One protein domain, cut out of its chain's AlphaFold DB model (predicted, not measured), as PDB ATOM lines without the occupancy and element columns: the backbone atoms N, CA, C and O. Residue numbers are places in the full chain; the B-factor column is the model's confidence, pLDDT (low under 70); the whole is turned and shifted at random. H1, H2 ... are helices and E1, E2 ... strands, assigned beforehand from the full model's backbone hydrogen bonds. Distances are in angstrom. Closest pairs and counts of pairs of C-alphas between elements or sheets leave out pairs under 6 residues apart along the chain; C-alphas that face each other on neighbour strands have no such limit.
ATOM      1  N   PRO A 168     191.486 235.200 168.440       86.19
ATOM      2  CA  PRO A 168     192.775 235.845 168.286       86.19
ATOM      3  C   PRO A 168     192.909 237.046 169.215       86.19
ATOM      4  O   PRO A 168     191.936 237.769 169.458       86.19
ATOM      5  N   ALA A 169     194.123 237.289 169.689       83.50
ATOM      6  CA  ALA A 169     194.400 238.370 170.619       83.50
ATOM      7  C   ALA A 169     195.738 239.040 170.320       83.50
ATOM      8  O   ALA A 169     196.727 238.391 169.976       83.50
ATOM      9  N   LEU A 170     195.786 240.360 170.519       83.88
ATOM     10  CA  LEU A 170     197.062 241.053 170.655       83.88
ATOM     11  C   LEU A 170     197.768 240.501 171.894       83.88
ATOM     12  O   LEU A 170     197.137 240.292 172.935       83.88
ATOM     13  N   THR A 171     199.070 240.272 171.792       76.81
ATOM     14  CA  THR A 171     199.844 239.693 172.883       76.81
ATOM     15  C   THR A 171     201.079 240.530 173.173       76.81
ATOM     16  O   THR A 171     201.564 241.264 172.324       76.81
ATOM     17  N   SER A 172     201.539 240.490 174.417       65.12
ATOM     18  CA  SER A 172     202.519 241.428 174.967       65.12
ATOM     19  C   SER A 172     203.814 240.734 175.406       65.12
ATOM     20  O   SER A 172     204.661 241.355 176.042       65.12
ATOM     21  N   PHE A 173     203.916 239.430 175.166       59.53
ATOM     22  CA  PHE A 173     204.914 238.565 175.783       59.53
ATOM     23  C   PHE A 173     206.207 238.492 174.971       59.53
ATOM     24  O   PHE A 173     206.194 238.651 173.749       59.53
ATOM     25  N   ASP A 174     207.309 238.228 175.677       53.25
ATOM     26  CA  ASP A 174     208.578 237.833 175.074       53.25
ATOM     27  C   ASP A 174     208.347 236.535 174.271       53.25
ATOM     28  O   ASP A 174     207.867 235.548 174.840       53.25
ATOM     29  N   PRO A 175     208.643 236.505 172.959       49.44
ATOM     30  CA  PRO A 175     208.512 235.298 172.148       49.44
ATOM     31  C   PRO A 175     209.378 234.123 172.632       49.44
ATOM     32  O   PRO A 175     209.165 233.001 172.178       49.44
ATOM     33  N   HIS A 176     210.311 234.340 173.564       45.81
ATOM     34  CA  HIS A 176     211.090 233.293 174.226       45.81
ATOM     35  C   HIS A 176     210.399 232.632 175.431       45.81
ATOM     36  O   HIS A 176     210.822 231.551 175.839       45.81
ATOM     37  N   ASP A 177     209.336 233.226 175.983       46.62
ATOM     38  CA  ASP A 177     208.627 232.699 177.161       46.62
ATOM     39  C   ASP A 177     207.444 231.778 176.802       46.62
ATOM     40  O   ASP A 177     206.787 231.219 177.686       46.62
ATOM     41  N   LEU A 178     207.154 231.596 175.509       51.44
ATOM     42  CA  LEU A 178     205.978 230.866 175.033       51.44
ATOM     43  C   LEU A 178     206.362 229.613 174.241       51.44
ATOM     44  O   LEU A 178     206.993 229.689 173.196       51.44
ATOM     45  N   ALA A 179     205.866 228.454 174.681       61.12
ATOM     46  CA  ALA A 179     205.996 227.167 173.986       61.12
ATOM     47  C   ALA A 179     205.037 227.014 172.778       61.12
ATOM     48  O   ALA A 179     204.597 225.900 172.470       61.12
ATOM     49  N   SER A 180     204.686 228.123 172.115       69.25
ATOM     50  CA  SER A 180     203.756 228.140 170.982       69.25
ATOM     51  C   SER A 180     204.318 227.325 169.817       69.25
ATOM     52  O   SER A 180     205.491 227.492 169.479       69.25
ATOM     53  N   PRO A 181     203.523 226.468 169.153       78.00
ATOM     54  CA  PRO A 181     203.945 225.897 167.886       78.00
ATOM     55  C   PRO A 181     204.226 226.994 166.838       78.00
ATOM     56  O   PRO A 181     203.523 228.013 166.803       78.00
ATOM     57  N   PRO A 182     205.223 226.782 165.961       80.75
ATOM     58  CA  PRO A 182     205.491 227.646 164.813       80.75
ATOM     59  C   PRO A 182     204.297 227.641 163.853       80.75
ATOM     60  O   PRO A 182     203.608 226.628 163.721       80.75
ATOM     61  N   ALA A 183     204.035 228.764 163.187       87.75
ATOM     62  CA  ALA A 183     203.050 228.804 162.106       87.75
ATOM     63  C   ALA A 183     203.647 228.205 160.819       87.75
ATOM     64  O   ALA A 183     204.858 228.033 160.703       87.75
ATOM     65  N   TYR A 184     202.803 227.892 159.840       89.94
ATOM     66  CA  TYR A 184     203.221 227.224 158.604       89.94
ATOM     67  C   TYR A 184     202.277 227.567 157.446       89.94
ATOM     68  O   TYR A 184     201.106 227.896 157.648       89.94
ATOM     69  N   ASP A 185     202.778 227.476 156.213       91.81
ATOM     70  CA  ASP A 185     202.072 227.986 155.027       91.81
ATOM     71  C   ASP A 185     200.708 227.312 154.787       91.81
ATOM     72  O   ASP A 185     199.744 227.990 154.434       91.81
ATOM     73  N   ALA A 186     200.584 225.996 155.026       92.56
ATOM     74  CA  ALA A 186     199.323 225.274 154.803       92.56
ATOM     75  C   ALA A 186     198.162 225.820 155.643       92.56
ATOM     76  O   ALA A 186     197.023 225.807 155.175       92.56
ATOM     77  N   MET A 187     198.438 226.324 156.851       93.00
ATOM     78  CA  MET A 187     197.424 226.951 157.696       93.00
ATOM     79  C   MET A 187     196.748 228.105 156.949       93.00
ATOM     80  O   MET A 187     195.523 228.204 156.928       93.00
ATOM     81  N   PHE A 188     197.531 228.948 156.274       93.69
ATOM     82  CA  PHE A 188     197.035 230.129 155.568       93.69
ATOM     83  C   PHE A 188     196.417 229.834 154.200       93.69
ATOM     84  O   PHE A 188     195.794 230.724 153.627       93.69
ATOM     85  N   GLU A 189     196.534 228.608 153.695       93.94
ATOM     86  CA  GLU A 189     195.817 228.152 152.500       93.94
ATOM     87  C   GLU A 189     194.370 227.723 152.814       93.94
ATOM     88  O   GLU A 189     193.542 227.657 151.906       93.94
ATOM     89  N   SER A 190     194.021 227.472 154.085       94.19
ATOM     90  CA  SER A 190     192.632 227.204 154.486       94.19
ATOM     91  C   SER A 190     191.772 228.467 154.377       94.19
ATOM     92  O   SER A 190     192.038 229.490 155.015       94.19
ATOM     93  N   ASP A 191     190.668 228.378 153.629       93.62
ATOM     94  CA  ASP A 191     189.667 229.446 153.545       93.62
ATOM     95  C   ASP A 191     189.090 229.809 154.923       93.62
ATOM     96  O   ASP A 191     188.848 230.987 155.201       93.62
ATOM     97  N   THR A 192     188.918 228.822 155.807       94.25
ATOM     98  CA  THR A 192     188.424 229.024 157.175       94.25
ATOM     99  C   THR A 192     189.395 229.881 157.982       94.25
ATOM    100  O   THR A 192     188.999 230.902 158.549       94.25
ATOM    101  N   VAL A 193     190.681 229.520 157.981       94.00
ATOM    102  CA  VAL A 193     191.737 230.276 158.670       94.00
ATOM    103  C   VAL A 193     191.838 231.688 158.097       94.00
ATOM    104  O   VAL A 193     191.839 232.661 158.850       94.00
ATOM    105  N   ARG A 194     191.849 231.838 156.767       93.19
ATOM    106  CA  ARG A 194     191.897 233.156 156.111       93.19
ATOM    107  C   ARG A 194     190.698 234.024 156.469       93.19
ATOM    108  O   ARG A 194     190.852 235.238 156.641       93.19
ATOM    109  N   HIS A 195     189.511 233.431 156.579       93.44
ATOM    110  CA  HIS A 195     188.306 234.139 156.992       93.44
ATOM    111  C   HIS A 195     188.407 234.618 158.443       93.44
ATOM    112  O   HIS A 195     188.109 235.782 158.709       93.44
ATOM    113  N   LEU A 196     188.882 233.770 159.360       93.38
ATOM    114  CA  LEU A 196     189.108 234.134 160.763       93.38
ATOM    115  C   LEU A 196     190.163 235.239 160.901       93.38
ATOM    116  O   LEU A 196     189.918 236.237 161.578       93.38
ATOM    117  N   LEU A 197     191.287 235.116 160.189       93.38
ATOM    118  CA  LEU A 197     192.342 236.131 160.166       93.38
ATOM    119  C   LEU A 197     191.806 237.464 159.638       93.38
ATOM    120  O   LEU A 197     192.052 238.517 160.218       93.38
ATOM    121  N   THR A 198     190.998 237.419 158.579       92.19
ATOM    122  CA  THR A 198     190.347 238.610 158.023       92.19
ATOM    123  C   THR A 198     189.370 239.243 159.001       92.19
ATOM    124  O   THR A 198     189.371 240.459 159.185       92.19
ATOM    125  N   ALA A 199     188.538 238.429 159.644       92.31
ATOM    126  CA  ALA A 199     187.565 238.900 160.616       92.31
ATOM    127  C   ALA A 199     188.233 239.571 161.822       92.31
ATOM    128  O   ALA A 199     187.679 240.545 162.332       92.31
ATOM    129  N   PHE A 200     189.402 239.082 162.235       91.75
ATOM    130  CA  PHE A 200     190.217 239.681 163.285       91.75
ATOM    131  C   PHE A 200     190.876 240.991 162.830       91.75
ATOM    132  O   PHE A 200     190.708 242.030 163.464       91.75
ATOM    133  N   LEU A 201     191.579 240.976 161.694       91.38
ATOM    134  CA  LEU A 201     192.371 242.123 161.241       91.38
ATOM    135  C   LEU A 201     191.532 243.315 160.782       91.38
ATOM    136  O   LEU A 201     192.026 244.440 160.811       91.38
ATOM    137  N   LYS A 202     190.267 243.109 160.393       89.69
ATOM    138  CA  LYS A 202     189.396 244.160 159.829       89.69
ATOM    139  C   LYS A 202     189.319 245.448 160.666       89.69
ATOM    140  O   LYS A 202     189.056 246.504 160.104       89.69
ATOM    141  N   GLU A 203     189.495 245.366 161.987       87.00
ATOM    142  CA  GLU A 203     189.405 246.522 162.897       87.00
ATOM    143  C   GLU A 203     190.721 247.312 162.979       87.00
ATOM    144  O   GLU A 203     190.728 248.502 163.305       87.00
ATOM    145  N   TYR A 204     191.833 246.673 162.614       85.69
ATOM    146  CA  TYR A 204     193.184 247.226 162.682       85.69
ATOM    147  C   TYR A 204     193.687 247.742 161.327       85.69
ATOM    148  O   TYR A 204     194.563 248.606 161.289       85.69
ATOM    149  N   VAL A 205     193.109 247.262 160.223       84.50
ATOM    150  CA  VAL A 205     193.547 247.588 158.859       84.50
ATOM    151  C   VAL A 205     192.811 248.783 158.254       84.50
ATOM    152  O   VAL A 205     191.597 248.930 158.391       84.50
ATOM    153  N   SER A 206     193.540 249.607 157.500       78.62
ATOM    154  CA  SER A 206     192.973 250.658 156.648       78.62
ATOM    155  C   SER A 206     193.313 250.395 155.178       78.62
ATOM    156  O   SER A 206     194.451 250.048 154.857       78.62
ATOM    157  N   PRO A 207     192.384 250.617 154.227       73.31
ATOM    158  CA  PRO A 207     192.693 250.528 152.800       73.31
ATOM    159  C   PRO A 207     193.835 251.454 152.350       73.31
ATOM    160  O   PRO A 207     194.523 251.142 151.381       73.31
ATOM    161  N   MET A 208     194.051 252.581 153.043       72.56
ATOM    162  CA  MET A 208     195.167 253.495 152.762       72.56
ATOM    163  C   MET A 208     196.527 252.869 153.107       72.56
ATOM    164  O   MET A 208     197.501 253.083 152.385       72.56
ATOM    165  N   ASP A 209     196.570 252.042 154.151       79.25
ATOM    166  CA  ASP A 209     197.781 251.376 154.635       79.25
ATOM    167  C   ASP A 209     198.232 250.276 153.663       79.25
ATOM    168  O   ASP A 209     199.426 250.060 153.462       79.25
ATOM    169  N   ALA A 210     197.284 249.644 152.960       76.44
ATOM    170  CA  ALA A 210     197.560 248.584 151.989       76.44
ATOM    171  C   ALA A 210     198.543 249.017 150.887       76.44
ATOM    172  O   ALA A 210     199.385 248.230 150.462       76.44
ATOM    173  N   ALA A 211     198.419 250.256 150.403       73.81
ATOM    174  CA  ALA A 211     199.287 250.785 149.353       73.81
ATOM    175  C   ALA A 211     200.681 251.142 149.882       73.81
ATOM    176  O   ALA A 211     201.664 250.955 149.165       73.81
ATOM    177  N   LEU A 212     200.757 251.629 151.125       78.50
ATOM    178  CA  LEU A 212     202.012 251.984 151.786       78.50
ATOM    179  C   LEU A 212     202.846 250.742 152.095       78.50
ATOM    180  O   LEU A 212     204.039 250.738 151.824       78.50
ATOM    181  N   LEU A 213     202.209 249.683 152.595       81.94
ATOM    182  CA  LEU A 213     202.901 248.492 153.082       81.94
ATOM    183  C   LEU A 213     203.283 247.497 151.978       81.94
ATOM    184  O   LEU A 213     204.055 246.584 152.238       81.94
ATOM    185  N   LYS A 214     202.769 247.651 150.747       76.81
ATOM    186  CA  LYS A 214     202.889 246.650 149.661       76.81
ATOM    187  C   LYS A 214     204.311 246.204 149.348       76.81
ATOM    188  O   LYS A 214     204.506 245.072 148.920       76.81
ATOM    189  N   ASN A 215     205.277 247.092 149.537       72.88
ATOM    190  CA  ASN A 215     206.683 246.823 149.249       72.88
ATOM    191  C   ASN A 215     207.570 247.113 150.463       72.88
ATOM    192  O   ASN A 215     208.751 247.408 150.294       72.88
ATOM    193  N   THR A 216     206.990 247.109 151.659       75.75
ATOM    194  CA  THR A 216     207.719 247.359 152.896       75.75
ATOM    195  C   THR A 216     207.945 246.037 153.601       75.75
ATOM    196  O   THR A 216     207.008 245.255 153.761       75.75
ATOM    197  N   ASP A 217     209.193 245.773 153.973       76.75
ATOM    198  CA  ASP A 217     209.526 244.615 154.788       76.75
ATOM    199  C   ASP A 217     209.381 244.932 156.291       76.75
ATOM    200  O   ASP A 217     209.008 246.042 156.683       76.75
ATOM    201  N   ILE A 218     209.648 243.930 157.128       77.31
ATOM    202  CA  ILE A 218     209.541 244.033 158.583       77.31
ATOM    203  C   ILE A 218     210.546 245.037 159.175       77.31
ATOM    204  O   ILE A 218     210.227 245.699 160.163       77.31
ATOM    205  N   ASP A 219     211.705 245.211 158.532       76.44
ATOM    206  CA  ASP A 219     212.813 246.058 158.990       76.44
ATOM    207  C   ASP A 219     212.644 247.535 158.567       76.44
ATOM    208  O   ASP A 219     213.258 248.431 159.145       76.44
ATOM    209  N   HIS A 220     211.806 247.822 157.563       80.75
ATOM    210  CA  HIS A 220     211.679 249.151 156.947       80.75
ATOM    211  C   HIS A 220     210.282 249.780 157.073       80.75
ATOM    212  O   HIS A 220     209.893 250.619 156.250       80.75
ATOM    213  N   LEU A 221     209.508 249.404 158.093       80.88
ATOM    214  CA  LEU A 221     208.157 249.933 158.302       80.88
ATOM    215  C   LEU A 221     208.109 251.465 158.476       80.88
ATOM    216  O   LEU A 221     209.010 252.064 159.071       80.88
ATOM    217  N   PRO A 222     207.024 252.140 158.030       83.44
ATOM    218  CA  PRO A 222     206.865 253.570 158.270       83.44
ATOM    219  C   PRO A 222     206.817 253.891 159.771       83.44
ATOM    220  O   PRO A 222     206.353 253.101 160.587       83.44
ATOM    221  N   SER A 223     207.211 255.110 160.143       79.81
ATOM    222  CA  SER A 223     207.419 255.523 161.543       79.81
ATOM    223  C   SER A 223     206.194 255.458 162.468       79.81
ATOM    224  O   SER A 223     206.354 255.564 163.686       79.81
ATOM    225  N   HIS A 224     204.988 255.320 161.925       80.56
ATOM    226  CA  HIS A 224     203.733 255.177 162.668       80.56
ATOM    227  C   HIS A 224     203.204 253.736 162.662       80.56
ATOM    228  O   HIS A 224     202.128 253.491 163.191       80.56
ATOM    229  N   PHE A 225     203.944 252.781 162.101       83.19
ATOM    230  CA  PHE A 225     203.637 251.362 162.208       83.19
ATOM    231  C   PHE A 225     204.453 250.703 163.315       83.19
ATOM    232  O   PHE A 225     205.566 251.120 163.651       83.19
ATOM    233  N   TYR A 226     203.861 249.660 163.875       80.69
ATOM    234  CA  TYR A 226     204.471 248.780 164.851       80.69
ATOM    235  C   TYR A 226     204.243 247.332 164.432       80.69
ATOM    236  O   TYR A 226     203.145 246.986 164.002       80.69
ATOM    237  N   ILE A 227     205.261 246.488 164.587       82.25
ATOM    238  CA  ILE A 227     205.087 245.037 164.555       82.25
ATOM    239  C   ILE A 227     204.468 244.597 165.875       82.25
ATOM    240  O   ILE A 227     205.090 244.724 166.923       82.25
ATOM    241  N   ILE A 228     203.228 244.125 165.839       82.12
ATOM    242  CA  ILE A 228     202.491 243.665 167.014       82.12
ATOM    243  C   ILE A 228     202.448 242.136 166.969       82.12
ATOM    244  O   ILE A 228     201.958 241.592 165.972       82.12
ATOM    245  N   PRO A 229     202.930 241.429 168.006       82.56
ATOM    246  CA  PRO A 229     202.718 240.000 168.089       82.56
ATOM    247  C   PRO A 229     201.242 239.719 168.394       82.56
ATOM    248  O   PRO A 229     200.605 240.358 169.238       82.56
ATOM    249  N   VAL A 230     200.695 238.754 167.672       85.56
ATOM    250  CA  VAL A 230     199.304 238.319 167.725       85.56
ATOM    251  C   VAL A 230     199.302 236.824 167.981       85.56
ATOM    252  O   VAL A 230     199.918 236.064 167.239       85.56
ATOM    253  N   GLU A 231     198.586 236.408 169.017       85.88
ATOM    254  CA  GLU A 231     198.199 235.014 169.176       85.88
ATOM    255  C   GLU A 231     197.016 234.749 168.240       85.88
ATOM    256  O   GLU A 231     196.007 235.459 168.268       85.88
ATOM    257  N   PHE A 232     197.182 233.781 167.348       88.75
ATOM    258  CA  PHE A 232     196.198 233.408 166.350       88.75
ATOM    259  C   PHE A 232     196.152 231.884 166.228       88.75
ATOM    260  O   PHE A 232     197.081 231.267 165.709       88.75
ATOM    261  N   LEU A 233     195.052 231.285 166.694       88.69
ATOM    262  CA  LEU A 233     194.792 229.838 166.632       88.69
ATOM    263  C   LEU A 233     195.890 228.974 167.280       88.69
ATOM    264  O   LEU A 233     196.156 227.865 166.828       88.69
ATOM    265  N   GLY A 234     196.525 229.458 168.343       81.50
ATOM    266  CA  GLY A 234     197.619 228.775 169.021       81.50
ATOM    267  C   GLY A 234     199.005 229.068 168.452       81.50
ATOM    268  O   GLY A 234     199.961 228.448 168.905       81.50
ATOM    269  N   HIS A 235     199.129 229.988 167.492       85.81
ATOM    270  CA  HIS A 235     200.395 230.385 166.873       85.81
ATOM    271  C   HIS A 235     200.687 231.871 167.091       85.81
ATOM    272  O   HIS A 235     199.768 232.682 167.195       85.81
ATOM    273  N   ILE A 236     201.969 232.246 167.104       84.38
ATOM    274  CA  ILE A 236     202.380 233.654 167.152       84.38
ATOM    275  C   ILE A 236     202.646 234.172 165.740       84.38
ATOM    276  O   ILE A 236     203.508 233.659 165.026       84.38
ATOM    277  N   LEU A 237     201.915 235.220 165.365       88.12
ATOM    278  CA  LEU A 237     202.091 235.981 164.130       88.12
ATOM    279  C   LEU A 237     202.558 237.397 164.456       88.12
ATOM    280  O   LEU A 237     202.158 237.974 165.461       88.12
ATOM    281  N   TYR A 238     203.344 237.990 163.572       86.62
ATOM    282  CA  TYR A 238     203.855 239.349 163.708       86.62
ATOM    283  C   TYR A 238     203.200 240.228 162.656       86.62
ATOM    284  O   TYR A 238     203.435 240.080 161.455       86.62
ATOM    285  N   VAL A 239     202.333 241.127 163.108       88.62
ATOM    286  CA  VAL A 239     201.458 241.898 162.225       88.62
ATOM    287  C   VAL A 239     201.869 243.370 162.247       88.62
ATOM    288  O   VAL A 239     201.894 243.969 163.325       88.62
ATOM    289  N   PRO A 240     202.146 243.998 161.091       87.62
ATOM    290  CA  PRO A 240     202.298 245.443 161.017       87.62
ATOM    291  C   PRO A 240     200.952 246.110 161.291       87.62
ATOM    292  O   PRO A 240     199.965 245.867 160.597       87.62
ATOM    293  N   MET A 241     200.896 246.980 162.293       87.44
ATOM    294  CA  MET A 241     199.689 247.732 162.619       87.44
ATOM    295  C   MET A 241     199.983 249.219 162.769       87.44
ATOM    296  O   MET A 241     200.996 249.623 163.341       87.44
ATOM    297  N   ASN A 242     199.070 250.041 162.255       86.06
ATOM    298  CA  ASN A 242     199.155 251.489 162.349       86.06
ATOM    299  C   ASN A 242     198.863 251.940 163.791       86.06
ATOM    300  O   ASN A 242     197.737 251.821 164.275       86.06
ATOM    301  N   ALA A 243     199.863 252.510 164.461       80.00
ATOM    302  CA  ALA A 243     199.806 253.047 165.822       80.00
ATOM    303  C   ALA A 243     198.732 254.120 166.042       80.00
ATOM    304  O   ALA A 243     198.347 254.399 167.184       80.00
ATOM    305  N   GLU A 244     198.314 254.778 164.963       82.56
ATOM    306  CA  GLU A 244     197.298 255.825 164.964       82.56
ATOM    307  C   GLU A 244     195.885 255.263 164.774       82.56
ATOM    308  O   GLU A 244     194.912 255.989 165.006       82.56
ATOM    309  N   ASN A 245     195.747 253.978 164.411       85.38
ATOM    310  CA  ASN A 245     194.454 253.308 164.376       85.38
ATOM    311  C   ASN A 245     193.795 253.427 165.756       85.38
ATOM    312  O   ASN A 245     194.401 253.139 166.787       85.38
ATOM    313  N   ARG A 246     192.533 253.866 165.781       84.06
ATOM    314  CA  ARG A 246     191.788 254.087 167.021       84.06
ATOM    315  C   ARG A 246     191.622 252.815 167.856       84.06
ATOM    316  O   ARG A 246     191.771 252.900 169.069       84.06
ATOM    317  N   ALA A 247     191.324 251.679 167.224       83.50
ATOM    318  CA  ALA A 247     191.167 250.397 167.909       83.50
ATOM    319  C   ALA A 247     192.457 250.009 168.637       83.50
ATOM    320  O   ALA A 247     192.414 249.565 169.777       83.50
ATOM    321  N   LEU A 248     193.602 250.278 168.008       80.38
ATOM    322  CA  LEU A 248     194.910 250.027 168.591       80.38
ATOM    323  C   LEU A 248     195.265 251.067 169.667       80.38
ATOM    324  O   LEU A 248     195.677 250.731 170.767       80.38
ATOM    325  N   ARG A 249     195.071 252.359 169.395       77.12
ATOM    326  CA  ARG A 249     195.405 253.446 170.329       77.12
ATOM    327  C   ARG A 249     194.666 253.336 171.662       77.12
ATOM    328  O   ARG A 249     195.227 253.721 172.687       77.12
ATOM    329  N   ASP A 250     193.422 252.881 171.616       76.00
ATOM    330  CA  ASP A 250     192.561 252.762 172.786       76.00
ATOM    331  C   ASP A 250     192.783 251.403 173.518       76.00
ATOM    332  O   ASP A 250     192.201 251.188 174.584       76.00
ATOM    333  N   ASP A 251     193.654 250.519 173.000       75.75
ATOM    334  CA  ASP A 251     194.013 249.228 173.606       75.75
ATOM    335  C   ASP A 251     195.020 249.392 174.774       75.75
ATOM    336  O   ASP A 251     196.068 250.032 174.613       75.75
ATOM    337  N   PRO A 252     194.763 248.813 175.965       71.19
ATOM    338  CA  PRO A 252     195.677 248.882 177.108       71.19
ATOM    339  C   PRO A 252     197.087 248.335 176.840       71.19
ATOM    340  O   PRO A 252     198.052 248.836 177.425       71.19
ATOM    341  N   LEU A 253     197.234 247.343 175.957       69.44
ATOM    342  CA  LEU A 253     198.536 246.785 175.589       69.44
ATOM    343  C   LEU A 253     199.396 247.808 174.850       69.44
ATOM    344  O   LEU A 253     200.613 247.829 175.014       69.44
ATOM    345  N   ILE A 254     198.777 248.741 174.128       67.44
ATOM    346  CA  ILE A 254     199.490 249.791 173.394       67.44
ATOM    347  C   ILE A 254     200.117 250.826 174.305       67.44
ATOM    348  O   ILE A 254     201.156 251.395 173.963       67.44
ATOM    349  N   TYR A 255     199.564 251.024 175.499       65.94
ATOM    350  CA  TYR A 255     200.267 251.776 176.527       65.94
ATOM    351  C   TYR A 255     201.569 251.070 176.932       65.94
ATOM    352  O   TYR A 255     202.617 251.712 176.933       65.94
ATOM    353  N   LEU A 256     201.529 249.754 177.177       64.94
ATOM    354  CA  LEU A 256     202.711 248.958 177.545       64.94
ATOM    355  C   LEU A 256     203.771 248.946 176.434       64.94
ATOM    356  O   LEU A 256     204.959 249.123 176.720       64.94
ATOM    357  N   PHE A 257     203.330 248.826 175.178       65.25
ATOM    358  CA  PHE A 257     204.183 248.909 173.991       65.25
ATOM    359  C   PHE A 257     204.873 250.277 173.868       65.25
ATOM    360  O   PHE A 257     206.059 250.355 173.563       65.25
ATOM    361  N   LYS A 258     204.166 251.376 174.163       62.31
ATOM    362  CA  LYS A 258     204.717 252.741 174.078       62.31
ATOM    363  C   LYS A 258     205.642 253.110 175.237       62.31
ATOM    364  O   LYS A 258     206.515 253.954 175.055       62.31
ATOM    365  N   THR A 259     205.460 252.526 176.422       61.47
ATOM    366  CA  THR A 259     206.260 252.858 177.615       61.47
ATOM    367  C   THR A 259     207.512 251.994 177.787       61.47
ATOM    368  O   THR A 259     208.158 252.084 178.828       61.47
ATOM    369  N   GLY A 260     207.866 251.171 176.794       52.75
ATOM    370  CA  GLY A 260     209.080 250.349 176.823       52.75
ATOM    371  C   GLY A 260     209.006 249.153 177.776       52.75
ATOM    372  O   GLY A 260     210.043 248.656 178.202       52.75
ATOM    373  N   GLY A 261     207.796 248.703 178.134       46.09
ATOM    374  CA  GLY A 261     207.609 247.491 178.940       46.09
ATOM    375  C   GLY A 261     207.772 246.199 178.137       46.09
ATOM    376  O   GLY A 261     207.896 245.133 178.726       46.09
ATOM    377  N   ILE A 262     207.750 246.299 176.806       50.50
ATOM    378  CA  ILE A 262     207.835 245.191 175.854       50.50
ATOM    379  C   ILE A 262     208.722 245.686 174.712       50.50
ATOM    380  O   ILE A 262     208.496 246.777 174.179       50.50
ATOM    381  N   TYR A 263     209.782 244.937 174.428       47.34
ATOM    382  CA  TYR A 263     210.839 245.288 173.482       47.34
ATOM    383  C   TYR A 263     210.270 245.576 172.081       47.34
ATOM    384  O   TYR A 263     209.476 244.803 171.556       47.34
ATOM    385  N   TYR A 264     210.688 246.699 171.489       54.78
ATOM    386  CA  TYR A 264     210.332 247.120 170.132       54.78
ATOM    387  C   TYR A 264     211.600 247.486 169.373       54.78
ATOM    388  O   TYR A 264     212.019 248.652 169.398       54.78
ATOM    389  N   PRO A 265     212.232 246.545 168.677       49.91
ATOM    390  CA  PRO A 265     213.267 246.944 167.766       49.91
ATOM    391  C   PRO A 265     212.642 247.419 166.458       49.91
ATOM    392  O   PRO A 265     212.222 246.652 165.601       49.91
ATOM    393  N   ARG A 266     212.584 248.742 166.296       52.75
ATOM    394  CA  ARG A 266     212.394 249.367 164.977       52.75
ATOM    395  C   ARG A 266     213.621 249.203 164.068       52.75
ATOM    396  O   ARG A 266     213.554 249.603 162.917       52.75
ATOM    397  N   GLU A 267     214.730 248.689 164.606       47.34
ATOM    398  CA  GLU A 267     216.054 248.673 163.973       47.34
ATOM    399  C   GLU A 267     216.802 247.335 164.173       47.34
ATOM    400  O   GLU A 267     218.027 247.299 164.064       47.34
ATOM    401  N   GLU A 268     216.112 246.235 164.499       57.50
ATOM    402  CA  GLU A 268     216.744 244.903 164.520       57.50
ATOM    403  C   GLU A 268     216.405 244.145 163.244       57.50
ATOM    404  O   GLU A 268     215.314 244.290 162.707       57.50
ATOM    405  N   ASN A 269     217.363 243.344 162.778       64.12
ATOM    406  CA  ASN A 269     217.133 242.401 161.695       64.12
ATOM    407  C   ASN A 269     216.315 241.242 162.257       64.12
ATOM    408  O   ASN A 269     216.864 240.420 162.998       64.12
ATOM    409  N   TYR A 270     215.042 241.158 161.884       73.62
ATOM    410  CA  TYR A 270     214.193 240.061 162.336       73.62
ATOM    411  C   TYR A 270     214.675 238.741 161.727       73.62
ATOM    412  O   TYR A 270     214.745 238.577 160.504       73.62
ATOM    413  N   THR A 271     215.014 237.772 162.573       78.81
ATOM    414  CA  THR A 271     215.515 236.465 162.129       78.81
ATOM    415  C   THR A 271     214.836 235.324 162.863       78.81
ATOM    416  O   THR A 271     214.654 235.340 164.075       78.81
ATOM    417  N   CYS A 272     214.476 234.283 162.121       82.94
ATOM    418  CA  CYS A 272     213.957 233.057 162.707       82.94
ATOM    419  C   CYS A 272     215.120 232.181 163.179       82.94
ATOM    420  O   CYS A 272     216.071 231.938 162.433       82.94
ATOM    421  N   SER A 273     215.064 231.714 164.425       81.12
ATOM    422  CA  SER A 273     216.112 230.874 165.005       81.12
ATOM    423  C   SER A 273     215.552 229.619 165.658       81.12
ATOM    424  O   SER A 273     214.564 229.683 166.384       81.12
ATOM    425  N   CYS A 274     216.244 228.502 165.447       80.62
ATOM    426  CA  CYS A 274     215.983 227.255 166.148       80.62
ATOM    427  C   CYS A 274     216.497 227.286 167.585       80.62
ATOM    428  O   CYS A 274     217.653 227.660 167.836       80.62
ATOM    429  N   SER A 275     215.702 226.761 168.510       70.62
ATOM    430  CA  SER A 275     216.191 226.406 169.840       70.62
ATOM    431  C   SER A 275     217.279 225.327 169.730       70.62
ATOM    432  O   SER A 275     217.222 224.433 168.889       70.62
ATOM    433  N   ALA A 276     218.327 225.439 170.553       64.12
ATOM    434  CA  ALA A 276     219.489 224.535 170.582       64.12
ATOM    435  C   ALA A 276     220.384 224.485 169.316       64.12
ATOM    436  O   ALA A 276     221.177 223.555 169.168       64.12
ATOM    437  N   GLY A 277     220.337 225.496 168.437       59.75
ATOM    438  CA  GLY A 277     221.291 225.625 167.321       59.75
ATOM    439  C   GLY A 277     221.039 224.679 166.141       59.75
ATOM    440  O   GLY A 277     221.947 224.449 165.342       59.75
ATOM    441  N   GLY A 278     219.827 224.127 166.038       66.12
ATOM    442  CA  GLY A 278     219.381 223.373 164.866       66.12
ATOM    443  C   GLY A 278     219.242 224.239 163.606       66.12
ATOM    444  O   GLY A 278     219.344 225.465 163.647       66.12
ATOM    445  N   SER A 279     218.990 223.589 162.472       70.19
ATOM    446  CA  SER A 279     218.644 224.226 161.194       70.19
ATOM    447  C   SER A 279     217.193 223.918 160.820       70.19
ATOM    448  O   SER A 279     216.676 222.887 161.237       70.19
ATOM    449  N   GLY A 280     216.562 224.765 160.002       78.31
ATOM    450  CA  GLY A 280     215.209 224.529 159.463       78.31
ATOM    451  C   GLY A 280     214.206 225.644 159.759       78.31
ATOM    452  O   GLY A 280     213.183 225.729 159.102       78.31
ATOM    453  N   CYS A 281     214.529 226.544 160.685       85.25
ATOM    454  CA  CYS A 281     213.685 227.683 161.026       85.25
ATOM    455  C   CYS A 281     213.890 228.838 160.027       85.25
ATOM    456  O   CYS A 281     214.994 229.382 159.932       85.25
ATOM    457  N   SER A 282     212.850 229.208 159.276       88.94
ATOM    458  CA  SER A 282     212.888 230.261 158.251       88.94
ATOM    459  C   SER A 282     211.813 231.323 158.451       88.94
ATOM    460  O   SER A 282     210.694 231.032 158.869       88.94
ATOM    461  N   LEU A 283     212.155 232.571 158.111       88.19
ATOM    462  CA  LEU A 283     211.207 233.684 158.104       88.19
ATOM    463  C   LEU A 283     210.303 233.589 156.883       88.19
ATOM    464  O   LEU A 283     210.769 233.640 155.744       88.19
ATOM    465  N   HIS A 284     209.011 233.465 157.140       91.62
ATOM    466  CA  HIS A 284     207.963 233.463 156.136       91.62
ATOM    467  C   HIS A 284     207.105 234.712 156.298       91.62
ATOM    468  O   HIS A 284     207.098 235.375 157.341       91.62
ATOM    469  N   HIS A 285     206.399 235.058 155.227       89.94
ATOM    470  CA  HIS A 285     205.445 236.147 155.266       89.94
ATOM    471  C   HIS A 285     204.247 235.879 154.364       89.94
ATOM    472  O   HIS A 285     204.368 235.307 153.282       89.94
ATOM    473  N   LEU A 286     203.094 236.368 154.802       89.81
ATOM    474  CA  LEU A 286     201.846 236.369 154.059       89.81
ATOM    475  C   LEU A 286     201.433 237.813 153.791       89.81
ATOM    476  O   LEU A 286     201.230 238.593 154.720       89.81
ATOM    477  N   TRP A 287     201.245 238.168 152.523       88.25
ATOM    478  CA  TRP A 287     200.683 239.471 152.184       88.25
ATOM    479  C   TRP A 287     199.185 239.529 152.513       88.25
ATOM    480  O   TRP A 287     198.389 238.766 151.958       88.25
ATOM    481  N   TYR A 288     198.789 240.492 153.345       86.62
ATOM    482  CA  TYR A 288     197.400 240.743 153.704       86.62
ATOM    483  C   TYR A 288     196.973 242.182 153.348       86.62
ATOM    484  O   TYR A 288     197.570 243.154 153.827       86.62
ATOM    485  N   PRO A 289     195.916 242.373 152.531       81.75
ATOM    486  CA  PRO A 289     195.437 243.705 152.166       81.75
ATOM    487  C   PRO A 289     195.091 244.569 153.389       81.75
ATOM    488  O   PRO A 289     194.201 244.242 154.166       81.75
ATOM    489  N   GLY A 290     195.782 245.700 153.535       77.25
ATOM    490  CA  GLY A 290     195.542 246.674 154.606       77.25
ATOM    491  C   GLY A 290     196.314 246.422 155.903       77.25
ATOM    492  O   GLY A 290     196.452 247.365 156.673       77.25
ATOM    493  N   ALA A 291     196.848 245.214 156.123       81.50
ATOM    494  CA  ALA A 291     197.763 244.923 157.239       81.50
ATOM    495  C   ALA A 291     199.232 244.890 156.808       81.50
ATOM    496  O   ALA A 291     200.117 245.030 157.641       81.50
ATOM    497  N   GLY A 292     199.510 244.699 155.516       85.31
ATOM    498  CA  GLY A 292     200.876 244.516 155.046       85.31
ATOM    499  C   GLY A 292     201.286 243.047 154.997       85.31
ATOM    500  O   GLY A 292     200.442 242.150 154.951       85.31
ATOM    501  N   SER A 293     202.592 242.803 154.999       88.81
ATOM    502  CA  SER A 293     203.150 241.463 155.175       88.81
ATOM    503  C   SER A 293     203.031 241.052 156.641       88.81
ATOM    504  O   SER A 293     203.575 241.717 157.514       88.81
ATOM    505  N   ILE A 294     202.305 239.975 156.915       89.75
ATOM    506  CA  ILE A 294     202.259 239.317 158.224       89.75
ATOM    507  C   ILE A 294     203.416 238.330 158.271       89.75
ATOM    508  O   ILE A 294     203.536 237.507 157.368       89.75
ATOM    509  N   TYR A 295     204.241 238.400 159.306       88.94
ATOM    510  CA  TYR A 295     205.450 237.596 159.443       88.94
ATOM    511  C   TYR A 295     205.259 236.472 160.454       88.94
ATOM    512  O   TYR A 295     204.545 236.619 161.446       88.94
ATOM    513  N   TYR A 296     205.913 235.347 160.206       88.81
ATOM    514  CA  TYR A 296     205.964 234.212 161.120       88.81
ATOM    515  C   TYR A 296     207.197 233.367 160.819       88.81
ATOM    516  O   TYR A 296     207.768 233.442 159.729       88.81
ATOM    517  N   CYS A 297     207.601 232.551 161.785       86.06
ATOM    518  CA  CYS A 297     208.644 231.566 161.562       86.06
ATOM    519  C   CYS A 297     208.033 230.198 161.268       86.06
ATOM    520  O   CYS A 297     207.246 229.699 162.072       86.06
ATOM    521  N   ASP A 298     208.420 229.601 160.138       87.44
ATOM    522  CA  ASP A 298     208.165 228.190 159.838       87.44
ATOM    523  C   ASP A 298     209.374 227.386 160.309       87.44
ATOM    524  O   ASP A 298     210.516 227.684 159.953       87.44
ATOM    525  N   ALA A 299     209.129 226.392 161.156       78.56
ATOM    526  CA  ALA A 299     210.188 225.589 161.738       78.56
ATOM    527  C   ALA A 299     210.711 224.493 160.811       78.56
ATOM    528  O   ALA A 299     211.815 224.010 161.045       78.56
ATOM    529  N   GLN A 300     209.959 224.097 159.781       78.38
ATOM    530  CA  GLN A 300     210.258 222.929 158.949       78.38
ATOM    531  C   GLN A 300     210.582 221.695 159.821       78.38
ATOM    532  O   GLN A 300     209.692 221.168 160.482       78.38
ATOM    533  N   ASP A 301     211.849 221.265 159.862       69.88
ATOM    534  CA  ASP A 301     212.332 220.126 160.662       69.88
ATOM    535  C   ASP A 301     212.731 220.502 162.104       69.88
ATOM    536  O   ASP A 301     213.131 219.656 162.907       69.88
ATOM    537  N   CYS A 302     212.673 221.785 162.440       73.50
ATOM    538  CA  CYS A 302     213.039 222.312 163.740       73.50
ATOM    539  C   CYS A 302     211.898 222.131 164.747       73.50
ATOM    540  O   CYS A 302     210.732 222.377 164.452       73.50
ATOM    541  N   THR A 303     212.224 221.706 165.966       65.75
ATOM    542  CA  THR A 303     211.219 221.436 167.005       65.75
ATOM    543  C   THR A 303     210.662 222.700 167.653       65.75
ATOM    544  O   THR A 303     209.540 222.687 168.157       65.75
ATOM    545  N   ASP A 304     211.450 223.772 167.665       72.75
ATOM    546  CA  ASP A 304     211.103 225.046 168.280       72.75
ATOM    547  C   ASP A 304     211.819 226.180 167.539       72.75
ATOM    548  O   ASP A 304     213.034 226.135 167.326       72.75
ATOM    549  N   CYS A 305     211.036 227.150 167.080       75.44
ATOM    550  CA  CYS A 305     211.421 228.127 166.078       75.44
ATOM    551  C   CYS A 305     210.796 229.474 166.428       75.44
ATOM    552  O   CYS A 305     209.582 229.655 166.350       75.44
ATOM    553  N   THR A 306     211.649 230.415 166.820       73.88
ATOM    554  CA  THR A 306     211.232 231.718 167.345       73.88
ATOM    555  C   THR A 306     211.761 232.837 166.465       73.88
ATOM    556  O   THR A 306     212.923 232.787 166.044       73.88
ATOM    557  N   LEU A 307     210.947 233.872 166.256       71.88
ATOM    558  CA  LEU A 307     211.417 235.128 165.681       71.88
ATOM    559  C   LEU A 307     212.190 235.893 166.760       71.88
ATOM    560  O   LEU A 307     211.670 236.097 167.856       71.88
ATOM    561  N   LYS A 308     213.428 236.258 166.440       68.62
ATOM    562  CA  LYS A 308     214.291 237.150 167.211       68.62
ATOM    563  C   LYS A 308     214.359 238.497 166.528       68.62
ATOM    564  O   LYS A 308     214.490 238.488 165.280       68.62
TER     565      LYS A 308
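What this domain is: This is residues 168 to 308 of the 308 residues of an uncharacterized protein of Thermoflavifilum sp (UniProt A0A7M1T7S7). Two twisted strand hairpins, E1 with E2 and E4 with E5, make the core, side by side with E2 next to E5. Five short helices lie round its outside: H1 and H2 along one side, H3 at one end of the E4 and E5 hairpin, H4 and H5 off the end where E1 begins and E2 ends; the small strand pair E3 and E6 lies at the other end of E4 and E5 from H3. The 141 printed residues hold five named helices and six named strands, in the order H1 H2 H3 E1 E2 H4 H5 E3 E4 E5 E6, and the three strand pairs are antiparallel. The class is mixed, helices and strands, with under half of the residues, 70, in named elements. The whole is compact, with a radius of gyration of the C-alphas of 14.5 A, and spans 40 by 36 by 26 A.

How they stand to each other: Start at residues 169 to 170, which pair antiparallel with residues 230 to 231 of E1, residues 225 to 232. Next come H1, residues 185 to 189, and H2, residues 191 to 201, close but not clearly touching; their closest C-alphas, those of Phe 188 and Arg 194, are 6.0 A apart. E1 forms a hairpin with E2, residues 235 to 242, at 151 degrees between directions, with N 230 and O 237 within hydrogen-bond range at 2.8 A. H4, residues 246 to 249, and H5, residues 252 to 258, are close but not clearly touching, with Leu 248 and Ile 254 their closest C-alphas at 6.6 A; H5 and E1 are near each other, with 5 pairs of C-alphas within 10 A. E4, residues 282 to 288, forms a hairpin with E5, residues 292 to 298, at 150 degrees; N 286 and O 294 are 2.8 A apart. The closest C-alphas of E2 and E5, those of Val 239 and Ile 294, are 4.8 A apart. H3, residues 207 to 213, comes closest to E5 at C-alphas Leu 213 and Gly 292, 4.9 A. E3, residues 272 to 274, is antiparallel to E6, residues 305 to 307, with N 273 and O 306 at 2.9 A. In H1 and H2 every O i to N i+4 pair is within hydrogen-bond range; H3 has 1 of 3, with 1 of 4 O i to N i+3 pairs, H5 has 2 of 3, and H4 is too short for such a pair.

Where its parts are: Find C-alpha 185 at (202.072, 227.986, 155.027), where H1 begins; H2 then runs 15.1 A and H3 10.4 A. E1 runs 19.9 A and E2 21.6 A, ending at C-alpha 242, (199.155, 251.489, 162.349). H5 runs 10.3 A, E4 19.2 A and E5 18.5 A. H1, H4, E3 and E6 are shorter, and E6 ends at C-alpha 307, (211.417, 235.128, 165.681).

The domain as a whole: The two C-alphas farthest apart, those of Met 208 and Ala 276, are 41.8 A apart. The printed part has no cut and ends at residue 308, the chain's last. The links H3 to E1 and H5 to E3 are long. The mean pLDDT of the printed part is 77.9; low confidence falls on residues 172 to 180, 253 to 269, 276 to 278, 301, 303 and 308.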